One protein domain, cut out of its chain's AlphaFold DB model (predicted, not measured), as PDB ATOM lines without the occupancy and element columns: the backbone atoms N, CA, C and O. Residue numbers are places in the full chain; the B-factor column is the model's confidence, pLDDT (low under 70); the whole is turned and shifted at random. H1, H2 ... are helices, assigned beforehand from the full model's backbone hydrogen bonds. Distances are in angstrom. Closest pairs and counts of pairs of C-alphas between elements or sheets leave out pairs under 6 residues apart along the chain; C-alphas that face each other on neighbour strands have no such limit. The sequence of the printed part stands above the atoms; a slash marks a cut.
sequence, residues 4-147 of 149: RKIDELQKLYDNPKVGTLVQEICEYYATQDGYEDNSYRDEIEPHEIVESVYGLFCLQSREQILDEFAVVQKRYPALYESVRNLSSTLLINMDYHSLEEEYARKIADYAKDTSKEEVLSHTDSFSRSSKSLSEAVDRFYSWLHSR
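AT A GLANCE: This is residues 4 to 147 of the 149 residues of an uncharacterized protein of Butyrivibrio sp. X503 (UniProt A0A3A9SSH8). H4 runs through the middle of an all-helix domain, with H7, H8 and H9 packed on it, while H1, H2, H5 and the kinked H6 make the other half. Residues 34 to 39, between H2 and H4, stick out. The printed part has 144 residues with nine named helices, H1 to H9 in chain order, mostly crossed, and no named strand. It is compact, with a radius of gyration of the C-alphas of 15.0 A and spans of 43 by 36 by 28 A.

HOW THE PARTS SIT: H1, residues 4 to 13, and H2, residues 20 to 32, form a hairpin; their closest C-alphas, Tyr 13 and Gln 23, are 6.4 A apart. H3, residues 39 to 42, touches no helix. H4, residues 47 to 60, is close to H2 but not clearly touching, at 7.2 A between the closest C-alphas, Ile 25 and Tyr 54. H5, residues 62 to 75, and H6, residues 77 to 92, form a hairpin, closest at C-alphas Gln 73 and Tyr 80, 5.1 A. H7, residues 96 to 110, touches H4, closest at C-alphas Ser 52 and Tyr 103, 4.7 A. H8, residues 116 to 129, and H9, residues 133 to 145, form a hairpin at a steep tilt of 40 degrees, closest at C-alphas Phe 126 and Ala 136, 5.0 A. Every O i to N i+4 pair is within hydrogen-bond range in H1, H2, H4, H5, H7, H8 and H9, and 8 of 12 in H6; H3 is too short for one.

IN THESE COORDINATES: H1 begins at C-alpha 4 (87.419, 150.200, 127.996) and H9 ends at C-alpha 145 (93.432, 127.432, 103.318). H7 measures 21.5 A and H4 20.2 A. H6 has a kink of 62 degrees near residue 84.

THE WHOLE: The printed part has no cut and no long link. Residues 33 to 43 and residue 94 have pLDDT under 70.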
ATOM      1  N   ARG A   4      86.021 150.034 127.594       87.94
ATOM      2  CA  ARG A   4      87.419 150.200 127.996       87.94
ATOM      3  C   ARG A   4      88.397 149.415 127.114       87.94
ATOM      4  O   ARG A   4      89.477 149.926 126.834       87.94
ATOM      5  N   LYS A   5      88.057 148.188 126.702       89.81
ATOM      6  CA  LYS A   5      88.905 147.388 125.801       89.81
ATOM      7  C   LYS A   5      88.932 147.994 124.400       89.81
ATOM      8  O   LYS A   5      90.003 148.065 123.814       89.81
ATOM      9  N   ILE A   6      87.793 148.490 123.909       89.56
ATOM     10  CA  ILE A   6      87.699 149.180 122.611       89.56
ATOM     11  C   ILE A   6      88.599 150.425 122.602       89.56
ATOM     12  O   ILE A   6      89.416 150.591 121.697       89.56
ATOM     13  N   ASP A   7      88.515 151.257 123.643       92.69
ATOM     14  CA  ASP A   7      89.351 152.455 123.789       92.69
ATOM     15  C   ASP A   7      90.848 152.128 123.868       92.69
ATOM     16  O   ASP A   7      91.690 152.851 123.329       92.69
ATOM     17  N   GLU A   8      91.210 151.069 124.597       95.50
ATOM     18  CA  GLU A   8      92.596 150.610 124.691       95.50
ATOM     19  C   GLU A   8      93.094 150.051 123.347       95.50
ATOM     20  O   GLU A   8      94.245 150.308 122.995       95.50
ATOM     21  N   LEU A   9      92.236 149.378 122.568       94.25
ATOM     22  CA  LEU A   9      92.580 148.792 121.267       94.25
ATOM     23  C   LEU A   9      92.852 149.869 120.218       94.25
ATOM     24  O   LEU A   9      93.879 149.827 119.546       94.25
ATOM     25  N   GLN A  10      92.016 150.907 120.165       94.06
ATOM     26  CA  GLN A  10      92.262 152.069 119.304       94.06
ATOM     27  C   GLN A  10      93.626 152.711 119.595       94.06
ATOM     28  O   GLN A  10      94.397 152.995 118.684       94.06
ATOM     29  N   LYS A  11      93.971 152.871 120.879       95.88
ATOM     30  CA  LYS A  11      95.272 153.423 121.299       95.88
ATOM     31  C   LYS A  11      96.442 152.464 121.075       95.88
ATOM     32  O   LYS A  11      97.592 152.908 121.129       95.88
ATOM     33  N   LEU A  12      96.181 151.165 120.941       96.38
ATOM     34  CA  LEU A  12      97.197 150.152 120.685       96.38
ATOM     35  C   LEU A  12      97.672 150.225 119.231       96.38
ATOM     36  O   LEU A  12      98.882 150.211 119.015       96.38
ATOM     37  N   TYR A  13      96.752 150.375 118.271       94.75
ATOM     38  CA  TYR A  13      97.087 150.479 116.843       94.75
ATOM     39  C   TYR A  13      98.013 151.659 116.530       94.75
ATOM     40  O   TYR A  13      98.912 151.544 115.699       94.75
ATOM     41  N   ASP A  14      97.860 152.769 117.255       94.12
ATOM     42  CA  ASP A  14      98.710 153.956 117.109       94.12
ATOM     43  C   ASP A  14     100.069 153.842 117.832       94.12
ATOM     44  O   ASP A  14     100.883 154.771 117.785       94.12
ATOM     45  N   ASN A  15     100.345 152.747 118.553       94.38
ATOM     46  CA  ASN A  15     101.563 152.617 119.348       94.38
ATOM     47  C   ASN A  15     102.706 151.978 118.539       94.38
ATOM     48  O   ASN A  15     102.716 150.763 118.350       94.38
ATOM     49  N   PRO A  16     103.756 152.740 118.173       94.00
ATOM     50  CA  PRO A  16     104.847 152.233 117.338       94.00
ATOM     51  C   PRO A  16     105.761 151.230 118.059       94.00
ATOM     52  O   PRO A  16     106.692 150.709 117.455       94.00
ATOM     53  N   LYS A  17     105.559 151.007 119.366       95.25
ATOM     54  CA  LYS A  17     106.314 150.028 120.159       95.25
ATOM     55  C   LYS A  17     105.670 148.646 120.188       95.25
ATOM     56  O   LYS A  17     106.219 147.772 120.845       95.25
ATOM     57  N   VAL A  18     104.502 148.481 119.573       96.19
ATOM     58  CA  VAL A  18     103.807 147.199 119.475       96.19
ATOM     59  C   VAL A  18     103.650 146.884 117.996       96.19
ATOM     60  O   VAL A  18     103.085 147.686 117.256       96.19
ATOM     61  N   GLY A  19     104.195 145.752 117.565       94.56
ATOM     62  CA  GLY A  19     104.141 145.295 116.188       94.56
ATOM     63  C   GLY A  19     102.757 144.772 115.820       94.56
ATOM     64  O   GLY A  19     101.976 144.361 116.678       94.56
ATOM     65  N   THR A  20     102.465 144.757 114.521       95.50
ATOM     66  CA  THR A  20     101.144 144.399 113.981       95.50
ATOM     67  C   THR A  20     100.651 143.035 114.465       95.50
ATOM     68  O   THR A  20      99.492 142.918 114.832       95.50
ATOM     69  N   LEU A  21     101.533 142.034 114.585       96.19
ATOM     70  CA  LEU A  21     101.143 140.713 115.094       96.19
ATOM     71  C   LEU A  21     100.581 140.783 116.524       96.19
ATOM     72  O   LEU A  21      99.554 140.183 116.820       96.19
ATOM     73  N   VAL A  22     101.229 141.520 117.432       97.06
ATOM     74  CA  VAL A  22     100.730 141.649 118.811       97.06
ATOM     75  C   VAL A  22      99.440 142.468 118.848       97.06
ATOM     76  O   VAL A  22      98.574 142.184 119.674       97.06
ATOM     77  N   GLN A  23      99.278 143.440 117.946       96.62
ATOM     78  CA  GLN A  23      98.018 144.173 117.789       96.62
ATOM     79  C   GLN A  23      96.876 143.238 117.358       96.62
ATOM     80  O   GLN A  23      95.839 143.226 118.018       96.62
ATOM     81  N   GLU A  24      97.094 142.415 116.327       94.94
ATOM     82  CA  GLU A  24      96.141 141.406 115.835       94.94
ATOM     83  C   GLU A  24      95.765 140.399 116.926       94.94
ATOM     84  O   GLU A  24      94.589 140.130 117.153       94.94
ATOM     85  N   ILE A  25      96.752 139.888 117.669       95.62
ATOM     86  CA  ILE A  25      96.511 138.971 118.790       95.62
ATOM     87  C   ILE A  25      95.663 139.653 119.873       95.62
ATOM     88  O   ILE A  25      94.716 139.057 120.385       95.62
ATOM     89  N   CYS A  26      95.968 140.904 120.232       95.06
ATOM     90  CA  CYS A  26      95.173 141.636 121.220       95.06
ATOM     91  C   CYS A  26      93.728 141.845 120.752       95.06
ATOM     92  O   CYS A  26      92.811 141.711 121.561       95.06
ATOM     93  N   GLU A  27      93.519 142.151 119.472       94.00
ATOM     94  CA  GLU A  27      92.188 142.268 118.873       94.00
ATOM     95  C   GLU A  27      91.429 140.938 118.919       94.00
ATOM     96  O   GLU A  27      90.308 140.889 119.434       94.00
ATOM     97  N   TYR A  28      92.053 139.852 118.456       92.38
ATOM     98  CA  TYR A  28      91.462 138.515 118.432       92.38
ATOM     99  C   TYR A  28      90.974 138.088 119.825       92.38
ATOM    100  O   TYR A  28      89.784 137.853 120.030       92.38
ATOM    101  N   TYR A  29      91.850 138.096 120.833       91.31
ATOM    102  CA  TYR A  29      91.461 137.668 122.183       91.31
ATOM    103  C   TYR A  29      90.468 138.632 122.853       91.31
ATOM    104  O   TYR A  29      89.592 138.212 123.609       91.31
ATOM    105  N   ALA A  30      90.564 139.941 122.599       91.00
ATOM    106  CA  ALA A  30      89.644 140.898 123.211       91.00
ATOM    107  C   ALA A  30      88.232 140.835 122.604       91.00
ATOM    108  O   ALA A  30      87.257 141.163 123.293       91.00
ATOM    109  N   THR A  31      88.111 140.451 121.328       86.50
ATOM    110  CA  THR A  31      86.817 140.262 120.655       86.50
ATOM    111  C   THR A  31      86.157 138.952 121.077       86.50
ATOM    112  O   THR A  31      84.942 138.949 121.288       86.50
ATOM    113  N   GLN A  32      86.943 137.901 121.345       78.69
ATOM    114  CA  GLN A  32      86.459 136.638 121.911       78.69
ATOM    115  C   GLN A  32      85.698 136.807 123.233       78.69
ATOM    116  O   GLN A  32      84.591 136.294 123.379       78.69
ATOM    117  N   ASP A  33      86.211 137.629 124.157       65.44
ATOM    118  CA  ASP A  33      85.541 137.941 125.433       65.44
ATOM    119  C   ASP A  33      84.153 138.605 125.269       65.44
ATOM    120  O   ASP A  33      83.440 138.829 126.247       65.44
ATOM    121  N   GLY A  34      83.785 139.021 124.054       56.38
ATOM    122  CA  GLY A  34      82.510 139.659 123.742       56.38
ATOM    123  C   GLY A  34      81.404 138.735 123.247       56.38
ATOM    124  O   GLY A  34      80.269 139.198 123.150       56.38
ATOM    125  N   TYR A  35      81.707 137.484 122.922       56.03
ATOM    126  CA  TYR A  35      80.748 136.564 122.325       56.03
ATOM    127  C   TYR A  35      80.077 135.709 123.406       56.03
ATOM    128  O   TYR A  35      80.479 134.585 123.698       56.03
ATOM    129  N   GLU A  36      79.006 136.241 123.992       51.00
ATOM    130  CA  GLU A  36      78.173 135.501 124.953       51.00
ATOM    131  C   GLU A  36      77.364 134.356 124.298       51.00
ATOM    132  O   GLU A  36      76.821 133.519 125.015       51.00
ATOM    133  N   ASP A  37      77.313 134.269 122.958       53.62
ATOM    134  CA  ASP A  37      76.331 133.436 122.236       53.62
ATOM    135  C   ASP A  37      76.923 132.420 121.230       53.62
ATOM    136  O   ASP A  37      76.242 131.953 120.319       53.62
ATOM    137  N   ASN A  38      78.199 132.036 121.372       52.44
ATOM    138  CA  ASN A  38      78.866 131.059 120.487       52.44
ATOM    139  C   ASN A  38      78.816 131.395 118.975       52.44
ATOM    140  O   ASN A  38      78.901 130.495 118.135       52.44
ATOM    141  N   SER A  39      78.694 132.671 118.600       51.72
ATOM    142  CA  SER A  39      78.630 133.125 117.199       51.72
ATOM    143  C   SER A  39      79.961 133.037 116.435       51.72
ATOM    144  O   SER A  39      80.023 133.415 115.274       51.72
ATOM    145  N   TYR A  40      80.992 132.433 117.027       54.53
ATOM    146  CA  TYR A  40      82.253 132.049 116.378       54.53
ATOM    147  C   TYR A  40      82.091 131.035 115.229       54.53
ATOM    148  O   TYR A  40      83.051 130.670 114.563       54.53
ATOM    149  N   ARG A  41      80.867 130.535 115.002       49.56
ATOM    150  CA  ARG A  41      80.536 129.554 113.956       49.56
ATOM    151  C   ARG A  41      80.751 130.058 112.524       49.56
ATOM    152  O   ARG A  41      80.741 129.227 111.621       49.56
ATOM    153  N   ASP A  42      80.937 131.363 112.340       52.16
ATOM    154  CA  ASP A  42      81.243 131.972 111.042       52.16
ATOM    155  C   ASP A  42      82.753 132.220 110.828       52.16
ATOM    156  O   ASP A  42      83.144 132.707 109.765       52.16
ATOM    157  N   GLU A  43      83.616 131.890 111.800       62.62
ATOM    158  CA  GLU A  43      85.072 131.954 111.618       62.62
ATOM    159  C   GLU A  43      85.550 130.834 110.682       62.62
ATOM    160  O   GLU A  43      85.059 129.704 110.723       62.62
ATOM    161  N   ILE A  44      86.495 131.164 109.794       73.44
ATOM    162  CA  ILE A  44      87.002 130.238 108.767       73.44
ATOM    163  C   ILE A  44      87.736 129.061 109.438       73.44
ATOM    164  O   ILE A  44      87.575 127.908 109.028       73.44
ATOM    165  N   GLU A  45      88.475 129.338 110.516       82.81
ATOM    166  CA  GLU A  45      89.206 128.361 111.318       82.81
ATOM    167  C   GLU A  45      88.594 128.190 112.715       82.81
ATOM    168  O   GLU A  45      88.132 129.157 113.317       82.81
ATOM    169  N   PRO A  46      88.675 126.984 113.309       87.38
ATOM    170  CA  PRO A  46      88.434 126.811 114.736       87.38
ATOM    171  C   PRO A  46      89.446 127.606 115.574       87.38
ATOM    172  O   PRO A  46      90.635 127.625 115.251       87.38
ATOM    173  N   HIS A  47      89.015 128.158 116.712       87.62
ATOM    174  CA  HIS A  47      89.887 128.937 117.605       87.62
ATOM    175  C   HIS A  47      91.171 128.220 118.010       87.62
ATOM    176  O   HIS A  47      92.228 128.834 118.040       87.62
ATOM    177  N   GLU A  48      91.105 126.913 118.276       89.69
ATOM    178  CA  GLU A  48      92.290 126.126 118.632       89.69
ATOM    179  C   GLU A  48      93.374 126.190 117.542       89.69
ATOM    180  O   GLU A  48      94.568 126.180 117.848       89.69
ATOM    181  N   ILE A  49      92.972 126.307 116.274       93.19
ATOM    182  CA  ILE A  49      93.886 126.438 115.136       93.19
ATOM    183  C   ILE A  49      94.439 127.855 115.067       93.19
ATOM    184  O   ILE A  49      95.653 128.013 114.965       93.19
ATOM    185  N   VAL A  50      93.585 128.872 115.203       92.88
ATOM    186  CA  VAL A  50      94.012 130.281 115.210       92.88
ATOM    187  C   VAL A  50      95.013 130.550 116.337       92.88
ATOM    188  O   VAL A  50      96.086 131.111 116.113       92.88
ATOM    189  N   GLU A  51      94.714 130.076 117.547       93.81
ATOM    190  CA  GLU A  51      95.594 130.195 118.710       93.81
ATOM    191  C   GLU A  51      96.910 129.437 118.518       93.81
ATOM    192  O   GLU A  51      97.966 129.948 118.896       93.81
ATOM    193  N   SER A  52      96.874 128.253 117.894       95.31
ATOM    194  CA  SER A  52      98.085 127.484 117.576       95.31
ATOM    195  C   SER A  52      98.959 128.196 116.542       95.31
ATOM    196  O   SER A  52     100.183 128.210 116.683       95.31
ATOM    197  N   VAL A  53      98.356 128.831 115.530       96.12
ATOM    198  CA  VAL A  53      99.082 129.640 114.539       96.12
ATOM    199  C   VAL A  53      99.742 130.833 115.223       96.12
ATOM    200  O   VAL A  53     100.956 131.001 115.113       96.12
ATOM    201  N   TYR A  54      98.992 131.627 115.991       95.75
ATOM    202  CA  TYR A  54      99.578 132.752 116.724       95.75
ATOM    203  C   TYR A  54     100.669 132.300 117.693       95.75
ATOM    204  O   TYR A  54     101.735 132.910 117.736       95.75
ATOM    205  N   GLY A  55     100.453 131.193 118.405       95.00
ATOM    206  CA  GLY A  55     101.451 130.576 119.266       95.00
ATOM    207  C   GLY A  55     102.752 130.262 118.527       95.00
ATOM    208  O   GLY A  55     103.818 130.685 118.976       95.00
ATOM    209  N   LEU A  56     102.678 129.593 117.370       95.38
ATOM    210  CA  LEU A  56     103.850 129.282 116.543       95.38
ATOM    211  C   LEU A  56     104.603 130.531 116.095       95.38
ATOM    212  O   LEU A  56     105.823 130.590 116.241       95.38
ATOM    213  N   PHE A  57     103.898 131.539 115.578       96.06
ATOM    214  CA  PHE A  57     104.539 132.763 115.094       96.06
ATOM    215  C   PHE A  57     105.110 133.615 116.228       96.06
ATOM    216  O   PHE A  57     106.178 134.207 116.071       96.06
ATOM    217  N   CYS A  58     104.479 133.612 117.405       95.50
ATOM    218  CA  CYS A  58     105.061 134.218 118.596       95.50
ATOM    219  C   CYS A  58     106.395 133.564 118.982       95.50
ATOM    220  O   CYS A  58     107.316 134.267 119.395       95.50
ATOM    221  N   LEU A  59     106.525 132.240 118.832       93.94
ATOM    222  CA  LEU A  59     107.766 131.529 119.150       93.94
ATOM    223  C   LEU A  59     108.928 131.906 118.217       93.94
ATOM    224  O   LEU A  59     110.071 131.925 118.672       93.94
ATOM    225  N   GLN A  60     108.651 132.310 116.973       93.81
ATOM    226  CA  GLN A  60     109.683 132.718 116.003       93.81
ATOM    227  C   GLN A  60     110.417 134.012 116.392       93.81
ATOM    228  O   GLN A  60     111.530 134.267 115.933       93.81
ATOM    229  N   SER A  61     109.826 134.860 117.236       92.25
ATOM    230  CA  SER A  61     110.489 136.058 117.783       92.25
ATOM    231  C   SER A  61     110.088 136.296 119.234       92.25
ATOM    232  O   SER A  61     109.723 137.400 119.634       92.25
ATOM    233  N   ARG A  62     110.166 135.228 120.034       92.38
ATOM    234  CA  ARG A  62     109.656 135.172 121.410       92.38
ATOM    235  C   ARG A  62     110.069 136.353 122.285       92.38
ATOM    236  O   ARG A  62     109.218 136.905 122.970       92.38
ATOM    237  N   GLU A  63     111.346 136.730 122.289       92.94
ATOM    238  CA  GLU A  63     111.843 137.834 123.128       92.94
ATOM    239  C   GLU A  63     111.185 139.165 122.756       92.94
ATOM    240  O   GLU A  63     110.625 139.834 123.621       92.94
ATOM    241  N   GLN A  64     111.157 139.491 121.461       94.44
ATOM    242  CA  GLN A  64     110.490 140.691 120.960       94.44
ATOM    243  C   GLN A  64     108.997 140.686 121.322       94.44
ATOM    244  O   GLN A  64     108.473 141.680 121.814       94.44
ATOM    245  N   ILE A  65     108.316 139.559 121.120       96.19
ATOM    246  CA  ILE A  65     106.886 139.426 121.416       96.19
ATOM    247  C   ILE A  65     106.604 139.588 122.915       96.19
ATOM    248  O   ILE A  65     105.633 140.242 123.297       96.19
ATOM    249  N   LEU A  66     107.452 139.034 123.786       95.38
ATOM    250  CA  LEU A  66     107.329 139.204 125.236       95.38
ATOM    251  C   LEU A  66     107.572 140.658 125.668       95.38
ATOM    252  O   LEU A  66     106.844 141.158 126.528       95.38
ATOM    253  N   ASP A  67     108.532 141.354 125.051       96.62
ATOM    254  CA  ASP A  67     108.766 142.783 125.287       96.62
ATOM    255  C   ASP A  67     107.555 143.630 124.871       96.62
ATOM    256  O   ASP A  67     107.123 144.526 125.604       96.62
ATOM    257  N   GLU A  68     106.954 143.320 123.721       97.31
ATOM    258  CA  GLU A  68     105.728 143.963 123.251       97.31
ATOM    259  C   GLU A  68     104.553 143.685 124.203       97.31
ATOM    260  O   GLU A  68     103.865 144.622 124.617       97.31
ATOM    261  N   PHE A  69     104.371 142.442 124.666       97.38
ATOM    262  CA  PHE A  69     103.364 142.121 125.683       97.38
ATOM    263  C   PHE A  69     103.602 142.844 127.011       97.38
ATOM    264  O   PHE A  69     102.633 143.242 127.659       97.38
ATOM    265  N   ALA A  70     104.851 143.093 127.412       96.94
ATOM    266  CA  ALA A  70     105.147 143.906 128.591       96.94
ATOM    267  C   ALA A  70     104.727 145.377 128.398       96.94
ATOM    268  O   ALA A  70     104.248 146.026 129.339       96.94
ATOM    269  N   VAL A  71     104.843 145.917 127.176       97.56
ATOM    270  CA  VAL A  71     104.276 147.233 126.832       97.56
ATOM    271  C   VAL A  71     102.754 147.202 126.953       97.56
ATOM    272  O   VAL A  71     102.190 148.127 127.550       97.56
ATOM    273  N   VAL A  72     102.106 146.146 126.444       97.31
ATOM    274  CA  VAL A  72     100.650 145.976 126.536       97.31
ATOM    275  C   VAL A  72     100.199 145.905 127.990       97.31
ATOM    276  O   VAL A  72      99.369 146.709 128.401       97.31
ATOM    277  N   GLN A  73     100.829 145.065 128.809       97.38
ATOM    278  CA  GLN A  73     100.550 144.951 130.241       97.38
ATOM    279  C   GLN A  73     100.626 146.299 130.966       97.38
ATOM    280  O   GLN A  73      99.783 146.619 131.805       97.38
ATOM    281  N   LYS A  74     101.640 147.109 130.645       97.00
ATOM    282  CA  LYS A  74     101.876 148.391 131.313       97.00
ATOM    283  C   LYS A  74     100.908 149.491 130.877       97.00
ATOM    284  O   LYS A  74     100.597 150.367 131.683       97.00
ATOM    285  N   ARG A  75     100.516 149.521 129.600       96.56
ATOM    286  CA  ARG A  75      99.772 150.648 128.999       96.56
ATOM    287  C   ARG A  75      98.300 150.352 128.732       96.56
ATOM    288  O   ARG A  75      97.504 151.287 128.753       96.56
ATOM    289  N   TYR A  76      97.963 149.089 128.512       96.50
ATOM    290  CA  TYR A  76      96.645 148.609 128.098       96.50
ATOM    291  C   TYR A  76      96.249 147.385 128.944       96.50
ATOM    292  O   TYR A  76      96.145 146.265 128.440       96.50
ATOM    293  N   PRO A  77      96.102 147.556 130.270       95.50
ATOM    294  CA  PRO A  77      95.902 146.434 131.177       95.50
ATOM    295  C   PRO A  77      94.579 145.698 130.938       95.50
ATOM    296  O   PRO A  77      94.517 144.501 131.196       95.50
ATOM    297  N   ALA A  78      93.527 146.365 130.442       93.44
ATOM    298  CA  ALA A  78      92.266 145.684 130.159       93.44
ATOM    299  C   ALA A  78      92.382 144.777 128.928       93.44
ATOM    300  O   ALA A  78      91.781 143.706 128.929       93.44
ATOM    301  N   LEU A  79      93.166 145.172 127.918       93.69
ATOM    302  CA  LEU A  79      93.525 144.284 126.804       93.69
ATOM    303  C   LEU A  79      94.465 143.163 127.235       93.69
ATOM    304  O   LEU A  79      94.290 142.022 126.814       93.69
ATOM    305  N   TYR A  80      95.446 143.472 128.086       96.06
ATOM    306  CA  TYR A  80      96.417 142.477 128.529       96.06
ATOM    307  C   TYR A  80      95.756 141.281 129.218       96.06
ATOM    308  O   TYR A  80      96.193 140.156 129.002       96.06
ATOM    309  N   GLU A  81      94.690 141.492 129.998       94.38
ATOM    310  CA  GLU A  81      93.964 140.379 130.626       94.38
ATOM    311  C   GLU A  81      93.458 139.351 129.601       94.38
ATOM    312  O   GLU A  81      93.500 138.157 129.891       94.38
ATOM    313  N   SER A  82      93.067 139.774 128.393       92.69
ATOM    314  CA  SER A  82      92.615 138.864 127.329       92.69
ATOM    315  C   SER A  82      93.756 138.014 126.753       92.69
ATOM    316  O   SER A  82      93.563 136.843 126.451       92.69
ATOM    317  N   VAL A  83      94.974 138.559 126.658       94.31
ATOM    318  CA  VAL A  83      96.155 137.853 126.107       94.31
ATOM    319  C   VAL A  83      97.066 137.251 127.183       94.31
ATOM    320  O   VAL A  83      98.107 136.661 126.882       94.31
ATOM    321  N   ARG A  84      96.694 137.388 128.459       94.62
ATOM    322  CA  ARG A  84      97.519 137.008 129.610       94.62
ATOM    323  C   ARG A  84      97.911 135.536 129.592       94.62
ATOM    324  O   ARG A  84      99.047 135.209 129.944       94.62
ATOM    325  N   ASN A  85      96.991 134.659 129.196       92.88
ATOM    326  CA  ASN A  85      97.246 133.221 129.134       92.88
ATOM    327  C   ASN A  85      98.314 132.906 128.085       92.88
ATOM    328  O   ASN A  85      99.304 132.260 128.418       92.88
ATOM    329  N   LEU A  86      98.185 133.446 126.869       93.50
ATOM    330  CA  LEU A  86      99.194 133.301 125.820       93.50
ATOM    331  C   LEU A  86     100.553 133.869 126.259       93.50
ATOM    332  O   LEU A  86     101.564 133.175 126.181       93.50
ATOM    333  N   SER A  87     100.577 135.094 126.795       93.50
ATOM    334  CA  SER A  87     101.799 135.725 127.318       93.50
ATOM    335  C   SER A  87     102.481 134.857 128.389       93.50
ATOM    336  O   SER A  87     103.696 134.658 128.350       93.50
ATOM    337  N   SER A  88     101.699 134.275 129.304       92.38
ATOM    338  CA  SER A  88     102.208 133.388 130.358       92.38
ATOM    339  C   SER A  88     102.734 132.069 129.790       92.38
ATOM    340  O   SER A  88     103.815 131.630 130.180       92.38
ATOM    341  N   THR A  89     102.021 131.461 128.838       92.19
ATOM    342  CA  THR A  89     102.447 130.243 128.134       92.19
ATOM    343  C   THR A  89     103.783 130.452 127.425       92.19
ATOM    344  O   THR A  89     104.683 129.620 127.552       92.19
ATOM    345  N   LEU A  90     103.955 131.585 126.740       90.88
ATOM    346  CA  LEU A  90     105.214 131.938 126.088       90.88
ATOM    347  C   LEU A  90     106.338 132.163 127.105       90.88
ATOM    348  O   LEU A  90     107.479 131.787 126.849       90.88
ATOM    349  N   LEU A  91     106.049 132.752 128.268       88.69
ATOM    350  CA  LEU A  91     107.055 133.034 129.292       88.69
ATOM    351  C   LEU A  91     107.525 131.771 130.038       88.69
ATOM    352  O   LEU A  91     108.726 131.610 130.255       88.69
ATOM    353  N   ILE A  92     106.599 130.891 130.431       85.81
ATOM    354  CA  ILE A  92     106.858 129.756 131.339       85.81
ATOM    355  C   ILE A  92     107.570 128.594 130.634       85.81
ATOM    356  O   ILE A  92     108.403 127.921 131.247       85.81
ATOM    357  N   ASN A  93     107.273 128.354 129.357       77.00
ATOM    358  CA  ASN A  93     107.865 127.242 128.616       77.00
ATOM    359  C   ASN A  93     109.307 127.574 128.203       77.00
ATOM    360  O   ASN A  93     109.560 128.162 127.154       77.00
ATOM    361  N   MET A  94     110.255 127.216 129.077       66.31
ATOM    362  CA  MET A  94     111.699 127.347 128.836       66.31
ATOM    363  C   MET A  94     112.180 126.455 127.686       66.31
ATOM    364  O   MET A  94     113.054 126.865 126.928       66.31
ATOM    365  N   ASP A  95     111.600 125.260 127.550       74.25
ATOM    366  CA  ASP A  95     111.747 124.420 126.363       74.25
ATOM    367  C   ASP A  95     110.563 124.684 125.429       74.25
ATOM    368  O   ASP A  95     109.494 124.081 125.546       74.25
ATOM    369  N   TYR A  96     110.746 125.645 124.527       82.38
ATOM    370  CA  TYR A  96     109.708 126.010 123.571       82.38
ATOM    371  C   TYR A  96     109.491 124.944 122.495       82.38
ATOM    372  O   TYR A  96     108.479 125.007 121.806       82.38
ATOM    373  N   HIS A  97     110.379 123.952 122.362       86.38
ATOM    374  CA  HIS A  97     110.280 122.948 121.306       86.38
ATOM    375  C   HIS A  97     109.068 122.036 121.511       86.38
ATOM    376  O   HIS A  97     108.349 121.729 120.565       86.38
ATOM    377  N   SER A  98     108.771 121.680 122.765       88.31
ATOM    378  CA  SER A  98     107.567 120.906 123.102       88.31
ATOM    379  C   SER A  98     106.280 121.662 122.751       88.31
ATOM    380  O   SER A  98     105.324 121.065 122.257       88.31
ATOM    381  N   LEU A  99     106.268 122.977 122.981       90.88
ATOM    382  CA  LEU A  99     105.129 123.839 122.672       90.88
ATOM    383  C   LEU A  99     104.971 124.039 121.155       90.88
ATOM    384  O   LEU A  99     103.863 123.993 120.628       90.88
ATOM    385  N   GLU A 100     106.089 124.206 120.452       93.12
ATOM    386  CA  GLU A 100     106.145 124.297 118.994       93.12
ATOM    387  C   GLU A 100     105.614 123.012 118.335       93.12
ATOM    388  O   GLU A 100     104.767 123.071 117.441       93.12
ATOM    389  N   GLU A 101     106.034 121.840 118.826       93.94
ATOM    390  CA  GLU A 101     105.515 120.551 118.366       93.94
ATOM    391  C   GLU A 101     104.018 120.379 118.642       93.94
ATOM    392  O   GLU A 101     103.315 119.787 117.820       93.94
ATOM    393  N   GLU A 102     103.526 120.851 119.791       93.94
ATOM    394  CA  GLU A 102     102.105 120.779 120.132       93.94
ATOM    395  C   GLU A 102     101.261 121.600 119.153       93.94
ATOM    396  O   GLU A 102     100.314 121.069 118.569       93.94
ATOM    397  N   TYR A 103     101.624 122.865 118.932       95.38
ATOM    398  CA  TYR A 103     100.903 123.727 117.999       95.38
ATOM    399  C   TYR A 103     100.977 123.204 116.563       95.38
ATOM    400  O   TYR A 103      99.959 123.145 115.873       95.38
ATOM    401  N   ALA A 104     102.157 122.759 116.120       96.25
ATOM    402  CA  ALA A 104     102.318 122.198 114.783       96.25
ATOM    403  C   ALA A 104     101.480 120.931 114.584       96.25
ATOM    404  O   ALA A 104     100.907 120.741 113.513       96.25
ATOM    405  N   ARG A 105     101.367 120.086 115.618       96.12
ATOM    406  CA  ARG A 105     100.518 118.892 115.585       96.12
ATOM    407  C   ARG A 105      99.041 119.256 115.459       96.12
ATOM    408  O   ARG A 105      98.388 118.719 114.576       96.12
ATOM    409  N   LYS A 106      98.541 120.205 116.258       95.31
ATOM    410  CA  LYS A 106      97.141 120.671 116.178       95.31
ATOM    411  C   LYS A 106      96.781 121.187 114.784       95.31
ATOM    412  O   LYS A 106      95.733 120.845 114.247       95.31
ATOM    413  N   ILE A 107      97.672 121.967 114.168       95.19
ATOM    414  CA  ILE A 107      97.468 122.489 112.808       95.19
ATOM    415  C   ILE A 107      97.541 121.365 111.767       95.19
ATOM    416  O   ILE A 107      96.717 121.327 110.856       95.19
ATOM    417  N   ALA A 108      98.498 120.444 111.896       94.56
ATOM    418  CA  ALA A 108      98.638 119.308 110.987       94.56
ATOM    419  C   ALA A 108      97.424 118.366 111.046       94.56
ATOM    420  O   ALA A 108      96.965 117.915 110.005       94.56
ATOM    421  N   ASP A 109      96.864 118.126 112.235       92.88
ATOM    422  CA  ASP A 109      95.664 117.299 112.415       92.88
ATOM    423  C   ASP A 109      94.411 117.946 111.787       92.88
ATOM    424  O   ASP A 109      93.477 117.246 111.389       92.88
ATOM    425  N   TYR A 110      94.392 119.278 111.670       91.12
ATOM    426  CA  TYR A 110      93.331 120.035 111.001       91.12
ATOM    427  C   TYR A 110      93.501 120.099 109.475       91.12
ATOM    428  O   TYR A 110      92.514 120.081 108.735       91.12
ATOM    429  N   ALA A 111      94.739 120.173 108.983       90.50
ATOM    430  CA  ALA A 111      95.044 120.319 107.565       90.50
ATOM    431  C   ALA A 111      95.154 118.960 106.852       90.50
ATOM    432  O   ALA A 111      95.829 118.035 107.300       90.50
ATOM    433  N   LYS A 112      94.530 118.828 105.678       87.06
ATOM    434  CA  LYS A 112      94.545 117.562 104.940       87.06
ATOM    435  C   LYS A 112      95.949 117.228 104.434       87.06
ATOM    436  O   LYS A 112      96.643 118.095 103.902       87.06
ATOM    437  N   ASP A 113      96.334 115.955 104.562       88.69
ATOM    438  CA  ASP A 113      97.600 115.400 104.061       88.69
ATOM    439  C   ASP A 113      98.842 116.201 104.502       88.69
ATOM    440  O   ASP A 113      99.853 116.236 103.801       88.69
ATOM    441  N   THR A 114      98.762 116.869 105.656       93.88
ATOM    442  CA  THR A 114      99.794 117.781 106.150       93.88
ATOM    443  C   THR A 114     100.505 117.157 107.345       93.88
ATOM    444  O   THR A 114      99.877 116.647 108.266       93.88
ATOM    445  N   SER A 115     101.837 117.182 107.332       95.44
ATOM    446  CA  SER A 115     102.654 116.716 108.460       95.44
ATOM    447  C   SER A 115     103.022 117.867 109.394       95.44
ATOM    448  O   SER A 115     103.078 119.027 108.975       95.44
ATOM    449  N   LYS A 116     103.347 117.553 110.655       95.56
ATOM    450  CA  LYS A 116     103.869 118.560 111.592       95.56
ATOM    451  C   LYS A 116     105.165 119.188 111.062       95.56
ATOM    452  O   LYS A 116     105.362 120.389 111.200       95.56
ATOM    453  N   GLU A 117     106.023 118.406 110.404       96.31
ATOM    454  CA  GLU A 117     107.275 118.883 109.812       96.31
ATOM    455  C   GLU A 117     107.019 119.893 108.687       96.31
ATOM    456  O   GLU A 117     107.760 120.867 108.553       96.31
ATOM    457  N   GLU A 118     105.956 119.695 107.903       95.88
ATOM    458  CA  GLU A 118     105.539 120.639 106.865       95.88
ATOM    459  C   GLU A 118     105.048 121.958 107.483       95.88
ATOM    460  O   GLU A 118     105.491 123.024 107.055       95.88
ATOM    461  N   VAL A 119     104.235 121.900 108.546       96.88
ATOM    462  CA  VAL A 119     103.793 123.090 109.301       96.88
ATOM    463  C   VAL A 119     104.984 123.888 109.840       96.88
ATOM    464  O   VAL A 119     105.059 125.103 109.636       96.88
ATOM    465  N   LEU A 120     105.937 123.216 110.491       96.44
ATOM    466  CA  LEU A 120     107.139 123.854 111.039       96.44
ATOM    467  C   LEU A 120     108.003 124.477 109.936       96.44
ATOM    468  O   LEU A 120     108.440 125.621 110.056       96.44
ATOM    469  N   SER A 121     108.193 123.756 108.829       96.00
ATOM    470  CA  SER A 121     108.952 124.235 107.670       96.00
ATOM    471  C   SER A 121     108.330 125.492 107.052       96.00
ATOM    472  O   SER A 121     109.036 126.463 106.772       96.00
ATOM    473  N   HIS A 122     107.004 125.519 106.881       96.25
ATOM    474  CA  HIS A 122     106.304 126.700 106.373       96.25
ATOM    475  C   HIS A 122     106.355 127.874 107.349       96.25
ATOM    476  O   HIS A 122     106.587 129.003 106.916       96.25
ATOM    477  N   THR A 123     106.210 127.615 108.648       96.00
ATOM    478  CA  THR A 123     106.322 128.641 109.696       96.00
ATOM    479  C   THR A 123     107.698 129.313 109.660       96.00
ATOM    480  O   THR A 123     107.780 130.540 109.568       96.00
ATOM    481  N   ASP A 124     108.783 128.527 109.647       94.94
ATOM    482  CA  ASP A 124     110.158 129.043 109.569       94.94
ATOM    483  C   ASP A 124     110.409 129.782 108.242       94.94
ATOM    484  O   ASP A 124     110.893 130.917 108.220       94.94
ATOM    485  N   SER A 125     110.014 129.177 107.117       96.50
ATOM    486  CA  SER A 125     110.219 129.747 105.783       96.50
ATOM    487  C   SER A 125     109.499 131.086 105.599       96.50
ATOM    488  O   SER A 125     110.088 132.051 105.095       96.50
ATOM    489  N   PHE A 126     108.233 131.183 106.015       96.81
ATOM    490  CA  PHE A 126     107.460 132.418 105.900       96.81
ATOM    491  C   PHE A 126     107.954 133.485 106.869       96.81
ATOM    492  O   PHE A 126     108.072 134.637 106.455       96.81
ATOM    493  N   SER A 127     108.343 133.118 108.091       94.56
ATOM    494  CA  SER A 127     108.903 134.072 109.058       94.56
ATOM    495  C   SER A 127     110.207 134.699 108.566       94.56
ATOM    496  O   SER A 127     110.410 135.901 108.713       94.56
ATOM    497  N   ARG A 128     111.078 133.920 107.907       93.56
ATOM    498  CA  ARG A 128     112.365 134.413 107.375       93.56
ATOM    499  C   ARG A 128     112.251 135.216 106.084       93.56
ATOM    500  O   ARG A 128     113.149 135.996 105.774       93.56
ATOM    501  N   SER A 129     111.214 134.969 105.286       94.44
ATOM    502  CA  SER A 129     111.067 135.569 103.952       94.44
ATOM    503  C   SER A 129     110.079 136.735 103.891       94.44
ATOM    504  O   SER A 129     110.007 137.395 102.854       94.44
ATOM    505  N   SER A 130     109.324 136.989 104.961       94.25
ATOM    506  CA  SER A 130     108.351 138.089 105.044       94.25
ATOM    507  C   SER A 130     108.960 139.316 105.724       94.25
ATOM    508  O   SER A 130     109.965 139.217 106.425       94.25
ATOM    509  N   LYS A 131     108.370 140.497 105.511       90.75
ATOM    510  CA  LYS A 131     108.876 141.752 106.095       90.75
ATOM    511  C   LYS A 131     108.450 141.934 107.549       90.75
ATOM    512  O   LYS A 131     109.076 142.705 108.272       90.75
ATOM    513  N   SER A 132     107.382 141.257 107.961       92.62
ATOM    514  CA  SER A 132     106.874 141.222 109.330       92.62
ATOM    515  C   SER A 132     106.304 139.838 109.648       92.62
ATOM    516  O   SER A 132     105.994 139.061 108.744       92.62
ATOM    517  N   LEU A 133     106.137 139.536 110.939       93.31
ATOM    518  CA  LEU A 133     105.480 138.297 111.359       93.31
ATOM    519  C   LEU A 133     103.986 138.274 111.013       93.31
ATOM    520  O   LEU A 133     103.470 137.208 110.717       93.31
ATOM    521  N   SER A 134     103.315 139.426 110.989       93.12
ATOM    522  CA  SER A 134     101.915 139.535 110.543       93.12
ATOM    523  C   SER A 134     101.779 139.151 109.057       93.12
ATOM    524  O   SER A 134     101.003 138.264 108.719       93.12
ATOM    525  N   GLU A 135     102.666 139.645 108.178       95.44
ATOM    526  CA  GLU A 135     102.708 139.197 106.772       95.44
ATOM    527  C   GLU A 135     103.021 137.691 106.659       95.44
ATOM    528  O   GLU A 135     102.506 136.995 105.781       95.44
ATOM    529  N   ALA A 136     103.872 137.166 107.543       96.00
ATOM    530  CA  ALA A 136     104.188 135.744 107.567       96.00
ATOM    531  C   ALA A 136     102.973 134.886 107.968       96.00
ATOM    532  O   ALA A 136     102.753 133.838 107.358       96.00
ATOM    533  N   VAL A 137     102.170 135.355 108.930       96.00
ATOM    534  CA  VAL A 137     100.896 134.747 109.335       96.00
ATOM    535  C   VAL A 137      99.897 134.753 108.176       96.00
ATOM    536  O   VAL A 137      99.338 133.705 107.863       96.00
ATOM    537  N   ASP A 138      99.737 135.868 107.459       94.50
ATOM    538  CA  ASP A 138      98.841 135.948 106.292       94.50
ATOM    539  C   ASP A 138      99.215 134.937 105.196       94.50
ATOM    540  O   ASP A 138      98.366 134.249 104.609       94.50
ATOM    541  N   ARG A 139     100.518 134.814 104.919       96.31
ATOM    542  CA  ARG A 139     101.041 133.826 103.964       96.31
ATOM    543  C   ARG A 139     100.826 132.401 104.458       96.31
ATOM    544  O   ARG A 139     100.525 131.521 103.649       96.31
ATOM    545  N   PHE A 140     100.956 132.180 105.762       96.25
ATOM    546  CA  PHE A 140     100.685 130.892 106.380       96.25
ATOM    547  C   PHE A 140      99.213 130.508 106.263       96.25
ATOM    548  O   PHE A 140      98.929 129.402 105.812       96.25
ATOM    549  N   TYR A 141      98.281 131.416 106.558       94.12
ATOM    550  CA  TYR A 141      96.851 131.166 106.366       94.12
ATOM    551  C   TYR A 141      96.506 130.907 104.903       94.12
ATOM    552  O   TYR A 141      95.800 129.950 104.606       94.12
ATOM    553  N   SER A 142      97.088 131.665 103.969       93.56
ATOM    554  CA  SER A 142      96.906 131.420 102.530       93.56
ATOM    555  C   SER A 142      97.318 129.998 102.124       93.56
ATOM    556  O   SER A 142      96.658 129.356 101.304       93.56
ATOM    557  N   TRP A 143      98.410 129.487 102.703       94.56
ATOM    558  CA  TRP A 143      98.833 128.100 102.523       94.56
ATOM    559  C   TRP A 143      97.888 127.118 103.227       94.56
ATOM    560  O   TRP A 143      97.439 126.163 102.594       94.56
ATOM    561  N   LEU A 144      97.525 127.365 104.486       92.69
ATOM    562  CA  LEU A 144      96.640 126.506 105.272       92.69
ATOM    563  C   LEU A 144      95.269 126.334 104.596       92.69
ATOM    564  O   LEU A 144      94.787 125.213 104.450       92.69
ATOM    565  N   HIS A 145      94.695 127.420 104.071       90.75
ATOM    566  CA  HIS A 145      93.432 127.432 103.318       90.75
ATOM    567  C   HIS A 145      93.484 126.609 102.031       90.75
ATOM    568  O   HIS A 145      92.455 126.117 101.565       90.75
ATOM    569  N   SER A 146      94.672 126.440 101.445       89.38
ATOM    570  CA  SER A 146      94.863 125.560 100.285       89.38
ATOM    571  C   SER A 146      94.847 124.070 100.655       89.38
ATOM    572  O   SER A 146      94.722 123.225  99.767       89.38
ATOM    573  N   ARG A 147      94.961 123.746 101.953       83.19
ATOM    574  CA  ARG A 147      95.007 122.384 102.513       83.19
ATOM    575  C   ARG A 147      93.755 122.004 103.310       83.19
ATOM    576  O   ARG A 147      93.516 120.818 103.510       83.19
TER     577      ARG A 147